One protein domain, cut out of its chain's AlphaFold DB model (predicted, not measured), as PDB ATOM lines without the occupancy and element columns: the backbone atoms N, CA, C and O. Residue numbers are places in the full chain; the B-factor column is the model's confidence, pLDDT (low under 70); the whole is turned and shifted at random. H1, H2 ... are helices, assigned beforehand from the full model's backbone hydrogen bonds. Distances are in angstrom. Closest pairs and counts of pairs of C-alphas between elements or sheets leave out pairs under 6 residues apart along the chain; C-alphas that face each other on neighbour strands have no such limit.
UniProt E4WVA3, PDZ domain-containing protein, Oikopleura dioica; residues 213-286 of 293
ATOM      1  N   LYS A 213     161.196 194.702 215.480       88.81
ATOM      2  CA  LYS A 213     160.374 193.490 215.601       88.81
ATOM      3  C   LYS A 213     159.151 193.755 216.499       88.81
ATOM      4  O   LYS A 213     159.253 194.544 217.444       88.81
ATOM      5  N   PRO A 214     158.004 193.085 216.264       90.31
ATOM      6  CA  PRO A 214     156.798 193.280 217.073       90.31
ATOM      7  C   PRO A 214     157.025 193.133 218.585       90.31
ATOM      8  O   PRO A 214     156.547 193.973 219.342       90.31
ATOM      9  N   CYS A 215     157.813 192.141 219.016       93.19
ATOM     10  CA  CYS A 215     158.100 191.914 220.435       93.19
ATOM     11  C   CYS A 215     158.875 193.081 221.062       93.19
ATOM     12  O   CYS A 215     158.464 193.585 222.103       93.19
ATOM     13  N   LYS A 216     159.914 193.594 220.383       93.75
ATOM     14  CA  LYS A 216     160.653 194.791 220.820       93.75
ATOM     15  C   LYS A 216     159.743 196.018 220.909       93.75
ATOM     16  O   LYS A 216     159.775 196.738 221.901       93.75
ATOM     17  N   ARG A 217     158.891 196.247 219.900       90.75
ATOM     18  CA  ARG A 217     157.917 197.356 219.929       90.75
ATOM     19  C   ARG A 217     156.957 197.240 221.112       90.75
ATOM     20  O   ARG A 217     156.692 198.245 221.764       90.75
ATOM     21  N   SER A 218     156.470 196.032 221.389       93.50
ATOM     22  CA  SER A 218     155.588 195.755 222.525       93.50
ATOM     23  C   SER A 218     156.297 195.963 223.863       93.50
ATOM     24  O   SER A 218     155.723 196.574 224.755       93.50
ATOM     25  N   ALA A 219     157.544 195.508 224.003       96.31
ATOM     26  CA  ALA A 219     158.333 195.702 225.216       96.31
ATOM     27  C   ALA A 219     158.550 197.185 225.523       96.31
ATOM     28  O   ALA A 219     158.279 197.617 226.636       96.31
ATOM     29  N   ILE A 220     158.970 197.973 224.528       94.31
ATOM     30  CA  ILE A 220     159.189 199.417 224.695       94.31
ATOM     31  C   ILE A 220     157.896 200.121 225.128       94.31
ATOM     32  O   ILE A 220     157.940 200.971 226.011       94.31
ATOM     33  N   GLU A 221     156.748 199.758 224.549       92.75
ATOM     34  CA  GLU A 221     155.454 200.333 224.943       92.75
ATOM     35  C   GLU A 221     155.060 199.956 226.378       92.75
ATOM     36  O   GLU A 221     154.563 200.795 227.127       92.75
ATOM     37  N   ILE A 222     155.305 198.706 226.785       95.75
ATOM     38  CA  ILE A 222     155.038 198.256 228.156       95.75
ATOM     39  C   ILE A 222     155.952 198.985 229.147       95.75
ATOM     40  O   ILE A 222     155.465 199.430 230.183       95.75
ATOM     41  N   ILE A 223     157.238 199.159 228.824       96.38
ATOM     42  CA  ILE A 223     158.184 199.926 229.646       96.38
ATOM     43  C   ILE A 223     157.712 201.382 229.779       96.38
ATOM     44  O   ILE A 223     157.649 201.892 230.895       96.38
ATOM     45  N   ASP A 224     157.294 202.028 228.683       93.62
ATOM     46  CA  ASP A 224     156.765 203.403 228.704       93.62
ATOM     47  C   ASP A 224     155.512 203.511 229.594       93.62
ATOM     48  O   ASP A 224     155.355 204.456 230.367       93.62
ATOM     49  N   GLN A 225     154.637 202.501 229.555       92.94
ATOM     50  CA  GLN A 225     153.471 202.422 230.436       92.94
ATOM     51  C   GLN A 225     153.853 202.183 231.906       92.94
ATOM     52  O   GLN A 225     153.198 202.704 232.806       92.94
ATOM     53  N   MET A 226     154.886 201.386 232.182       95.25
ATOM     54  CA  MET A 226     155.384 201.181 233.543       95.25
ATOM     55  C   MET A 226     155.995 202.464 234.117       95.25
ATOM     56  O   MET A 226     155.782 202.766 235.291       95.25
ATOM     57  N   LEU A 227     156.696 203.253 233.298       93.75
ATOM     58  CA  LEU A 227     157.199 204.572 233.691       93.75
ATOM     59  C   LEU A 227     156.053 205.535 234.018       93.75
ATOM     60  O   LEU A 227     156.104 206.227 235.035       93.75
ATOM     61  N   GLU A 228     154.983 205.544 233.222       92.50
ATOM     62  CA  GLU A 228     153.797 206.357 233.514       92.50
ATOM     63  C   GLU A 228     153.213 206.018 234.887       92.50
ATOM     64  O   GLU A 228     152.958 206.912 235.699       92.50
ATOM     65  N   ASP A 229     153.061 204.730 235.173       90.69
ATOM     66  CA  ASP A 229     152.486 204.257 236.426       90.69
ATOM     67  C   ASP A 229     153.371 204.576 237.639       90.69
ATOM     68  O   ASP A 229     152.843 204.922 238.701       90.69
ATOM     69  N   TYR A 230     154.695 204.469 237.477       90.56
ATOM     70  CA  TYR A 230     155.672 204.611 238.557       90.56
ATOM     71  C   TYR A 230     156.033 206.075 238.846       90.56
ATOM     72  O   TYR A 230     156.085 206.499 240.001       90.56
ATOM     73  N   VAL A 231     156.281 206.878 237.805       90.44
ATOM     74  CA  VAL A 231     156.804 208.251 237.933       90.44
ATOM     75  C   VAL A 231     155.931 209.331 237.293       90.44
ATOM     76  O   VAL A 231     156.184 210.509 237.558       90.44
ATOM     77  N   GLY A 232     154.885 208.973 236.538       88.31
ATOM     78  CA  GLY A 232     153.958 209.930 235.912       88.31
ATOM     79  C   GLY A 232     154.476 210.556 234.616       88.31
ATOM     80  O   GLY A 232     154.039 211.642 234.231       88.31
ATOM     81  N   ILE A 233     155.431 209.906 233.952       91.06
ATOM     82  CA  ILE A 233     156.003 210.378 232.688       91.06
ATOM     83  C   ILE A 233     155.854 209.321 231.606       91.06
ATOM     84  O   ILE A 233     155.846 208.131 231.900       91.06
ATOM     85  N   ARG A 234     155.800 209.763 230.354       89.31
ATOM     86  CA  ARG A 234     156.104 208.890 229.221       89.31
ATOM     87  C   ARG A 234     157.227 209.482 228.400       89.31
ATOM     88  O   ARG A 234     157.137 210.624 227.942       89.31
ATOM     89  N   ASP A 235     158.239 208.663 228.190       87.00
ATOM     90  CA  ASP A 235     159.424 208.972 227.418       87.00
ATOM     91  C   ASP A 235     159.834 207.712 226.657       87.00
ATOM     92  O   ASP A 235     160.398 206.753 227.193       87.00
ATOM     93  N   ARG A 236     159.519 207.723 225.362       85.50
ATOM     94  CA  ARG A 236     159.796 206.601 224.474       85.50
ATOM     95  C   ARG A 236     161.293 206.441 224.214       85.50
ATOM     96  O   ARG A 236     161.734 205.320 223.980       85.50
ATOM     97  N   GLU A 237     162.068 207.525 224.256       83.81
ATOM     98  CA  GLU A 237     163.522 207.458 224.101       83.81
ATOM     99  C   GLU A 237     164.165 206.845 225.343       83.81
ATOM    100  O   GLU A 237     164.998 205.948 225.214       83.81
ATOM    101  N   LEU A 238     163.728 207.249 226.540       88.94
ATOM    102  CA  LEU A 238     164.138 206.609 227.791       88.94
ATOM    103  C   LEU A 238     163.767 205.123 227.794       88.94
ATOM    104  O   LEU A 238     164.604 204.280 228.103       88.94
ATOM    105  N   SER A 239     162.540 204.789 227.389       93.00
ATOM    106  CA  SER A 239     162.062 203.402 227.319       93.00
ATOM    107  C   SER A 239     162.900 202.555 226.358       93.00
ATOM    108  O   SER A 239     163.270 201.425 226.680       93.00
ATOM    109  N   LEU A 240     163.255 203.113 225.195       90.81
ATOM    110  CA  LEU A 240     164.175 202.484 224.249       90.81
ATOM    111  C   LEU A 240     165.575 202.325 224.851       90.81
ATOM    112  O   LEU A 240     166.160 201.254 224.730       90.81
ATOM    113  N   SER A 241     166.106 203.348 225.522       91.06
ATOM    114  CA  SER A 241     167.428 203.266 226.144       91.06
ATOM    115  C   SER A 241     167.473 202.225 227.263       91.06
ATOM    116  O   SER A 241     168.474 201.524 227.376       91.06
ATOM    117  N   ILE A 242     166.417 202.101 228.070       95.31
ATOM    118  CA  ILE A 242     166.301 201.060 229.101       95.31
ATOM    119  C   ILE A 242     166.260 199.675 228.444       95.31
ATOM    120  O   ILE A 242     167.000 198.787 228.862       95.31
ATOM    121  N   TYR A 243     165.463 199.507 227.381       95.94
ATOM    122  CA  TYR A 243     165.420 198.263 226.609       95.94
ATOM    123  C   TYR A 243     166.810 197.886 226.073       95.94
ATOM    124  O   TYR A 243     167.276 196.771 226.280       95.94
ATOM    125  N   GLU A 244     167.500 198.827 225.421       93.31
ATOM    126  CA  GLU A 244     168.836 198.612 224.854       93.31
ATOM    127  C   GLU A 244     169.922 198.367 225.907       93.31
ATOM    128  O   GLU A 244     170.914 197.705 225.606       93.31
ATOM    129  N   SER A 245     169.774 198.899 227.122       94.38
ATOM    130  CA  SER A 245     170.648 198.537 228.241       94.38
ATOM    131  C   SER A 245     170.423 197.084 228.650       94.38
ATOM    132  O   SER A 245     171.392 196.351 228.817       94.38
ATOM    133  N   GLY A 246     169.165 196.635 228.727       95.75
ATOM    134  CA  GLY A 246     168.839 195.250 229.075       95.75
ATOM    135  C   GLY A 246     169.372 194.237 228.065       95.75
ATOM    136  O   GLY A 246     169.925 193.222 228.466       95.75
ATOM    137  N   THR A 247     169.322 194.535 226.763       95.00
ATOM    138  CA  THR A 247     169.882 193.625 225.743       95.00
ATOM    139  C   THR A 247     171.411 193.524 225.768       95.00
ATOM    140  O   THR A 247     171.973 192.597 225.187       95.00
ATOM    141  N   LYS A 248     172.096 194.472 226.419       94.94
ATOM    142  CA  LYS A 248     173.560 194.483 226.584       94.94
ATOM    143  C   LYS A 248     174.013 193.900 227.923       94.94
ATOM    144  O   LYS A 248     175.201 193.626 228.082       94.94
ATOM    145  N   SER A 249     173.102 193.739 228.877       95.25
ATOM    146  CA  SER A 249     173.376 193.171 230.195       95.25
ATOM    147  C   SER A 249     173.419 191.642 230.141       95.25
ATOM    148  O   SER A 249     172.663 191.013 229.404       95.25
ATOM    149  N   SER A 250     174.308 191.028 230.927       93.31
ATOM    150  CA  SER A 250     174.458 189.564 230.987       93.31
ATOM    151  C   SER A 250     173.377 188.889 231.825       93.31
ATOM    152  O   SER A 250     172.995 187.752 231.559       93.31
ATOM    153  N   ASP A 251     172.916 189.585 232.859       95.31
ATOM    154  CA  ASP A 251     171.987 189.096 233.870       95.31
ATOM    155  C   ASP A 251     171.241 190.264 234.534       95.31
ATOM    156  O   ASP A 251     171.610 191.436 234.382       95.31
ATOM    157  N   SER A 252     170.201 189.935 235.302       95.88
ATOM    158  CA  SER A 252     169.343 190.916 235.966       95.88
ATOM    159  C   SER A 252     170.074 191.783 236.994       95.88
ATOM    160  O   SER A 252     169.677 192.929 237.189       95.88
ATOM    161  N   GLY A 253     171.145 191.284 237.624       95.88
ATOM    162  CA  GLY A 253     171.951 192.053 238.573       95.88
ATOM    163  C   GLY A 253     172.759 193.140 237.868       95.88
ATOM    164  O   GLY A 253     172.678 194.311 238.221       95.88
ATOM    165  N   SER A 254     173.453 192.779 236.787       96.56
ATOM    166  CA  SER A 254     174.184 193.747 235.958       96.56
ATOM    167  C   SER A 254     173.260 194.809 235.343       96.56
ATOM    168  O   SER A 254     173.632 195.980 235.215       96.56
ATOM    169  N   PHE A 255     172.034 194.418 234.981       97.38
ATOM    170  CA  PHE A 255     171.011 195.336 234.491       97.38
ATOM    171  C   PHE A 255     170.521 196.285 235.589       97.38
ATOM    172  O   PHE A 255     170.437 197.492 235.350       97.38
ATOM    173  N   LEU A 256     170.266 195.759 236.792       96.19
ATOM    174  CA  LEU A 256     169.889 196.538 237.973       96.19
ATOM    175  C   LEU A 256     170.899 197.653 238.252       96.19
ATOM    176  O   LEU A 256     170.515 198.823 238.343       96.19
ATOM    177  N   ASP A 257     172.183 197.304 238.304       94.94
ATOM    178  CA  ASP A 257     173.264 198.257 238.551       94.94
ATOM    179  C   ASP A 257     173.345 199.320 237.448       94.94
ATOM    180  O   ASP A 257     173.491 200.515 237.728       94.94
ATOM    181  N   THR A 258     173.197 198.900 236.186       95.75
ATOM    182  CA  THR A 258     173.253 199.788 235.016       95.75
ATOM    183  C   THR A 258     172.125 200.819 235.040       95.75
ATOM    184  O   THR A 258     172.379 202.016 234.897       95.75
ATOM    185  N   VAL A 259     170.877 200.382 235.239       94.69
ATOM    186  CA  VAL A 259     169.701 201.269 235.240       94.69
ATOM    187  C   VAL A 259     169.722 202.205 236.445       94.69
ATOM    188  O   VAL A 259     169.493 203.405 236.287       94.69
ATOM    189  N   THR A 260     170.047 201.688 237.630       93.44
ATOM    190  CA  THR A 260     170.106 202.485 238.866       93.44
ATOM    191  C   THR A 260     171.178 203.568 238.780       93.44
ATOM    192  O   THR A 260     170.936 204.715 239.158       93.44
ATOM    193  N   SER A 261     172.344 203.234 238.220       92.81
ATOM    194  CA  SER A 261     173.448 204.183 238.045       92.81
ATOM    195  C   SER A 261     173.171 205.217 236.952       92.81
ATOM    196  O   SER A 261     173.545 206.379 237.100       92.81
ATOM    197  N   ALA A 262     172.519 204.818 235.856       91.19
ATOM    198  CA  ALA A 262     172.191 205.720 234.754       91.19
ATOM    199  C   ALA A 262     171.067 206.701 235.118       91.19
ATOM    200  O   ALA A 262     171.078 207.849 234.667       91.19
ATOM    201  N   TYR A 263     170.110 206.267 235.946       90.62
ATOM    202  CA  TYR A 263     168.904 207.037 236.238       90.62
ATOM    203  C   TYR A 263     168.572 207.157 237.738       90.62
ATOM    204  O   TYR A 263     167.442 206.871 238.156       90.62
ATOM    205  N   PRO A 264     169.505 207.662 238.568       88.38
ATOM    206  CA  PRO A 264     169.314 207.744 240.017       88.38
ATOM    207  C   PRO A 264     168.144 208.656 240.411       88.38
ATOM    208  O   PRO A 264     167.546 208.491 241.471       88.38
ATOM    209  N   MET A 265     167.774 209.607 239.546       84.69
ATOM    210  CA  MET A 265     166.696 210.562 239.806       84.69
ATOM    211  C   MET A 265     165.303 209.930 239.885       84.69
ATOM    212  O   MET A 265     164.404 210.541 240.463       84.69
ATOM    213  N   PHE A 266     165.095 208.754 239.284       87.06
ATOM    214  CA  PHE A 266     163.796 208.084 239.337       87.06
ATOM    215  C   PHE A 266     163.617 207.236 240.590       87.06
ATOM    216  O   PHE A 266     162.470 206.971 240.947       87.06
ATOM    217  N   ALA A 267     164.715 206.853 241.255       88.94
ATOM    218  CA  ALA A 267     164.703 205.956 242.407       88.94
ATOM    219  C   ALA A 267     163.814 204.723 242.150       88.94
ATOM    220  O   ALA A 267     162.861 204.454 242.886       88.94
ATOM    221  N   PHE A 268     164.067 204.027 241.038       93.00
ATOM    222  CA  PHE A 268     163.374 202.782 240.717       93.00
ATOM    223  C   PHE A 268     163.632 201.743 241.810       93.00
ATOM    224  O   PHE A 268     164.752 201.629 242.301       93.00
ATOM    225  N   THR A 269     162.599 200.993 242.193       94.44
ATOM    226  CA  THR A 269     162.782 199.843 243.079       94.44
ATOM    227  C   THR A 269     163.423 198.686 242.325       94.44
ATOM    228  O   THR A 269     163.212 198.523 241.121       94.44
ATOM    229  N   ASP A 270     164.121 197.816 243.052       95.12
ATOM    230  CA  ASP A 270     164.678 196.586 242.487       95.12
ATOM    231  C   ASP A 270     163.593 195.748 241.803       95.12
ATOM    232  O   ASP A 270     163.794 195.261 240.694       95.12
ATOM    233  N   GLN A 271     162.401 195.656 242.409       95.38
ATOM    234  CA  GLN A 271     161.262 194.947 241.820       95.38
ATOM    235  C   GLN A 271     160.846 195.542 240.468       95.38
ATOM    236  O   GLN A 271     160.651 194.793 239.517       95.38
ATOM    237  N   PHE A 272     160.760 196.872 240.356       95.50
ATOM    238  CA  PHE A 272     160.433 197.528 239.089       95.50
ATOM    239  C   PHE A 272     161.451 197.172 238.000       95.50
ATOM    240  O   PHE A 272     161.076 196.862 236.870       95.50
ATOM    241  N   ILE A 273     162.744 197.195 238.334       96.56
ATOM    242  CA  ILE A 273     163.802 196.900 237.364       96.56
ATOM    243  C   ILE A 273     163.797 195.412 236.980       96.56
ATOM    244  O   ILE A 273     163.961 195.089 235.804       96.56
ATOM    245  N   LEU A 274     163.541 194.508 237.930       96.25
ATOM    246  CA  LEU A 274     163.374 193.075 237.662       96.25
ATOM    247  C   LEU A 274     162.174 192.790 236.749       96.25
ATOM    248  O   LEU A 274     162.272 191.971 235.836       96.25
ATOM    249  N   ASP A 275     161.060 193.488 236.944       97.56
ATOM    250  CA  ASP A 275     159.891 193.362 236.077       97.56
ATOM    251  C   ASP A 275     160.204 193.810 234.641       97.56
ATOM    252  O   ASP A 275     159.867 193.115 233.677       97.56
ATOM    253  N   VAL A 276     160.917 194.931 234.486       97.44
ATOM    254  CA  VAL A 276     161.406 195.408 233.181       97.44
ATOM    255  C   VAL A 276     162.375 194.406 232.545       97.44
ATOM    256  O   VAL A 276     162.276 194.137 231.348       97.44
ATOM    257  N   TRP A 277     163.280 193.814 233.326       97.69
ATOM    258  CA  TRP A 277     164.201 192.782 232.845       97.69
ATOM    259  C   TRP A 277     163.459 191.583 232.244       97.69
ATOM    260  O   TRP A 277     163.823 191.103 231.167       97.69
ATOM    261  N   ASN A 278     162.392 191.127 232.903       97.00
ATOM    262  CA  ASN A 278     161.575 190.015 232.421       97.00
ATOM    263  C   ASN A 278     160.873 190.363 231.098       97.00
ATOM    264  O   ASN A 278     160.893 189.562 230.167       97.00
ATOM    265  N   ILE A 279     160.339 191.583 230.969       97.88
ATOM    266  CA  ILE A 279     159.739 192.085 229.718       97.88
ATOM    267  C   ILE A 279     160.747 192.073 228.561       97.88
ATOM    268  O   ILE A 279     160.407 191.676 227.444       97.88
ATOM    269  N   ILE A 280     161.978 192.522 228.815       97.50
ATOM    270  CA  ILE A 280     163.044 192.540 227.806       97.50
ATOM    271  C   ILE A 280     163.437 191.105 227.436       97.50
ATOM    272  O   ILE A 280     163.530 190.784 226.253       97.50
ATOM    273  N   SER A 281     163.597 190.228 228.430       96.06
ATOM    274  CA  SER A 281     163.954 188.818 228.231       96.06
ATOM    275  C   SER A 281     162.915 188.067 227.392       96.06
ATOM    276  O   SER A 281     163.276 187.364 226.445       96.06
ATOM    277  N   ASP A 282     161.623 188.266 227.674       96.31
ATOM    278  CA  ASP A 282     160.530 187.719 226.866       96.31
ATOM    279  C   ASP A 282     160.655 188.182 225.410       96.31
ATOM    280  O   ASP A 282     160.664 187.360 224.491       96.31
ATOM    281  N   ALA A 283     160.837 189.487 225.189       96.31
ATOM    282  CA  ALA A 283     160.926 190.045 223.847       96.31
ATOM    283  C   ALA A 283     162.139 189.536 223.051       96.31
ATOM    284  O   ALA A 283     161.991 189.220 221.864       96.31
ATOM    285  N   GLU A 284     163.307 189.409 223.686       94.88
ATOM    286  CA  GLU A 284     164.528 188.875 223.066       94.88
ATOM    287  C   GLU A 284     164.421 187.370 222.773       94.88
ATOM    288  O   GLU A 284     164.951 186.894 221.767       94.88
ATOM    289  N   SER A 285     163.649 186.625 223.571       94.44
ATOM    290  CA  SER A 285     163.321 185.217 223.295       94.44
ATOM    291  C   SER A 285     162.246 185.029 222.208       94.44
ATOM    292  O   SER A 285     161.932 183.902 221.823       94.44
ATOM    293  N   GLY A 286     161.684 186.124 221.680       92.25
ATOM    294  CA  GLY A 286     160.616 186.103 220.679       92.25
ATOM    295  C   GLY A 286     159.215 185.877 221.258       92.25
ATOM    296  O   GLY A 286     158.253 185.767 220.496       92.25
TER     297      GLY A 286
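This is residues 213 to 286 of the 293 residues of the protein "PDZ domain-containing protein" of Oikopleura dioica (UniProt E4WVA3). Two long helices, H1 and H4, lie side by side, and the shorter hairpin of H2 and H3 packs across one side of the pair, H2 on H1 and H3 on H4. There are 74 printed residues with four named helices, H1 to H4 in order: all helix, mostly crossed. The whole is compact, radius of gyration of the C-alphas 11.1 A, spanning 31 by 25 by 18 A.

H1, residues 214 to 231, touches H2, residues 236 to 246, through Asp 224 and Ser 239, closest C-alphas 5.5 A apart. H2 and H3, residues 252 to 262, form a hairpin, closest C-alphas Gly 246 and Phe 255, 5.8 A. H4, residues 270 to 284, touches H3, closest C-alphas Ile 273 and Leu 256, 6.1 A. H4 and H1 touch at a shallow tilt of 14 degrees, opposite ways, closest C-alphas Ala 283 and Cys 215, 4.8 A. In these four helices every O i to N i+4 pair is within hydrogen-bond range.

H1, 25.7 A, begins at C-alpha 214 (156.798, 193.280, 217.073). H2 is 15.2 A and H3 15.1 A. H4, 20.9 A, ends at C-alpha 284 (164.528, 188.875, 223.066).

The printed part has no cut and no long link; no printed residue is under 70.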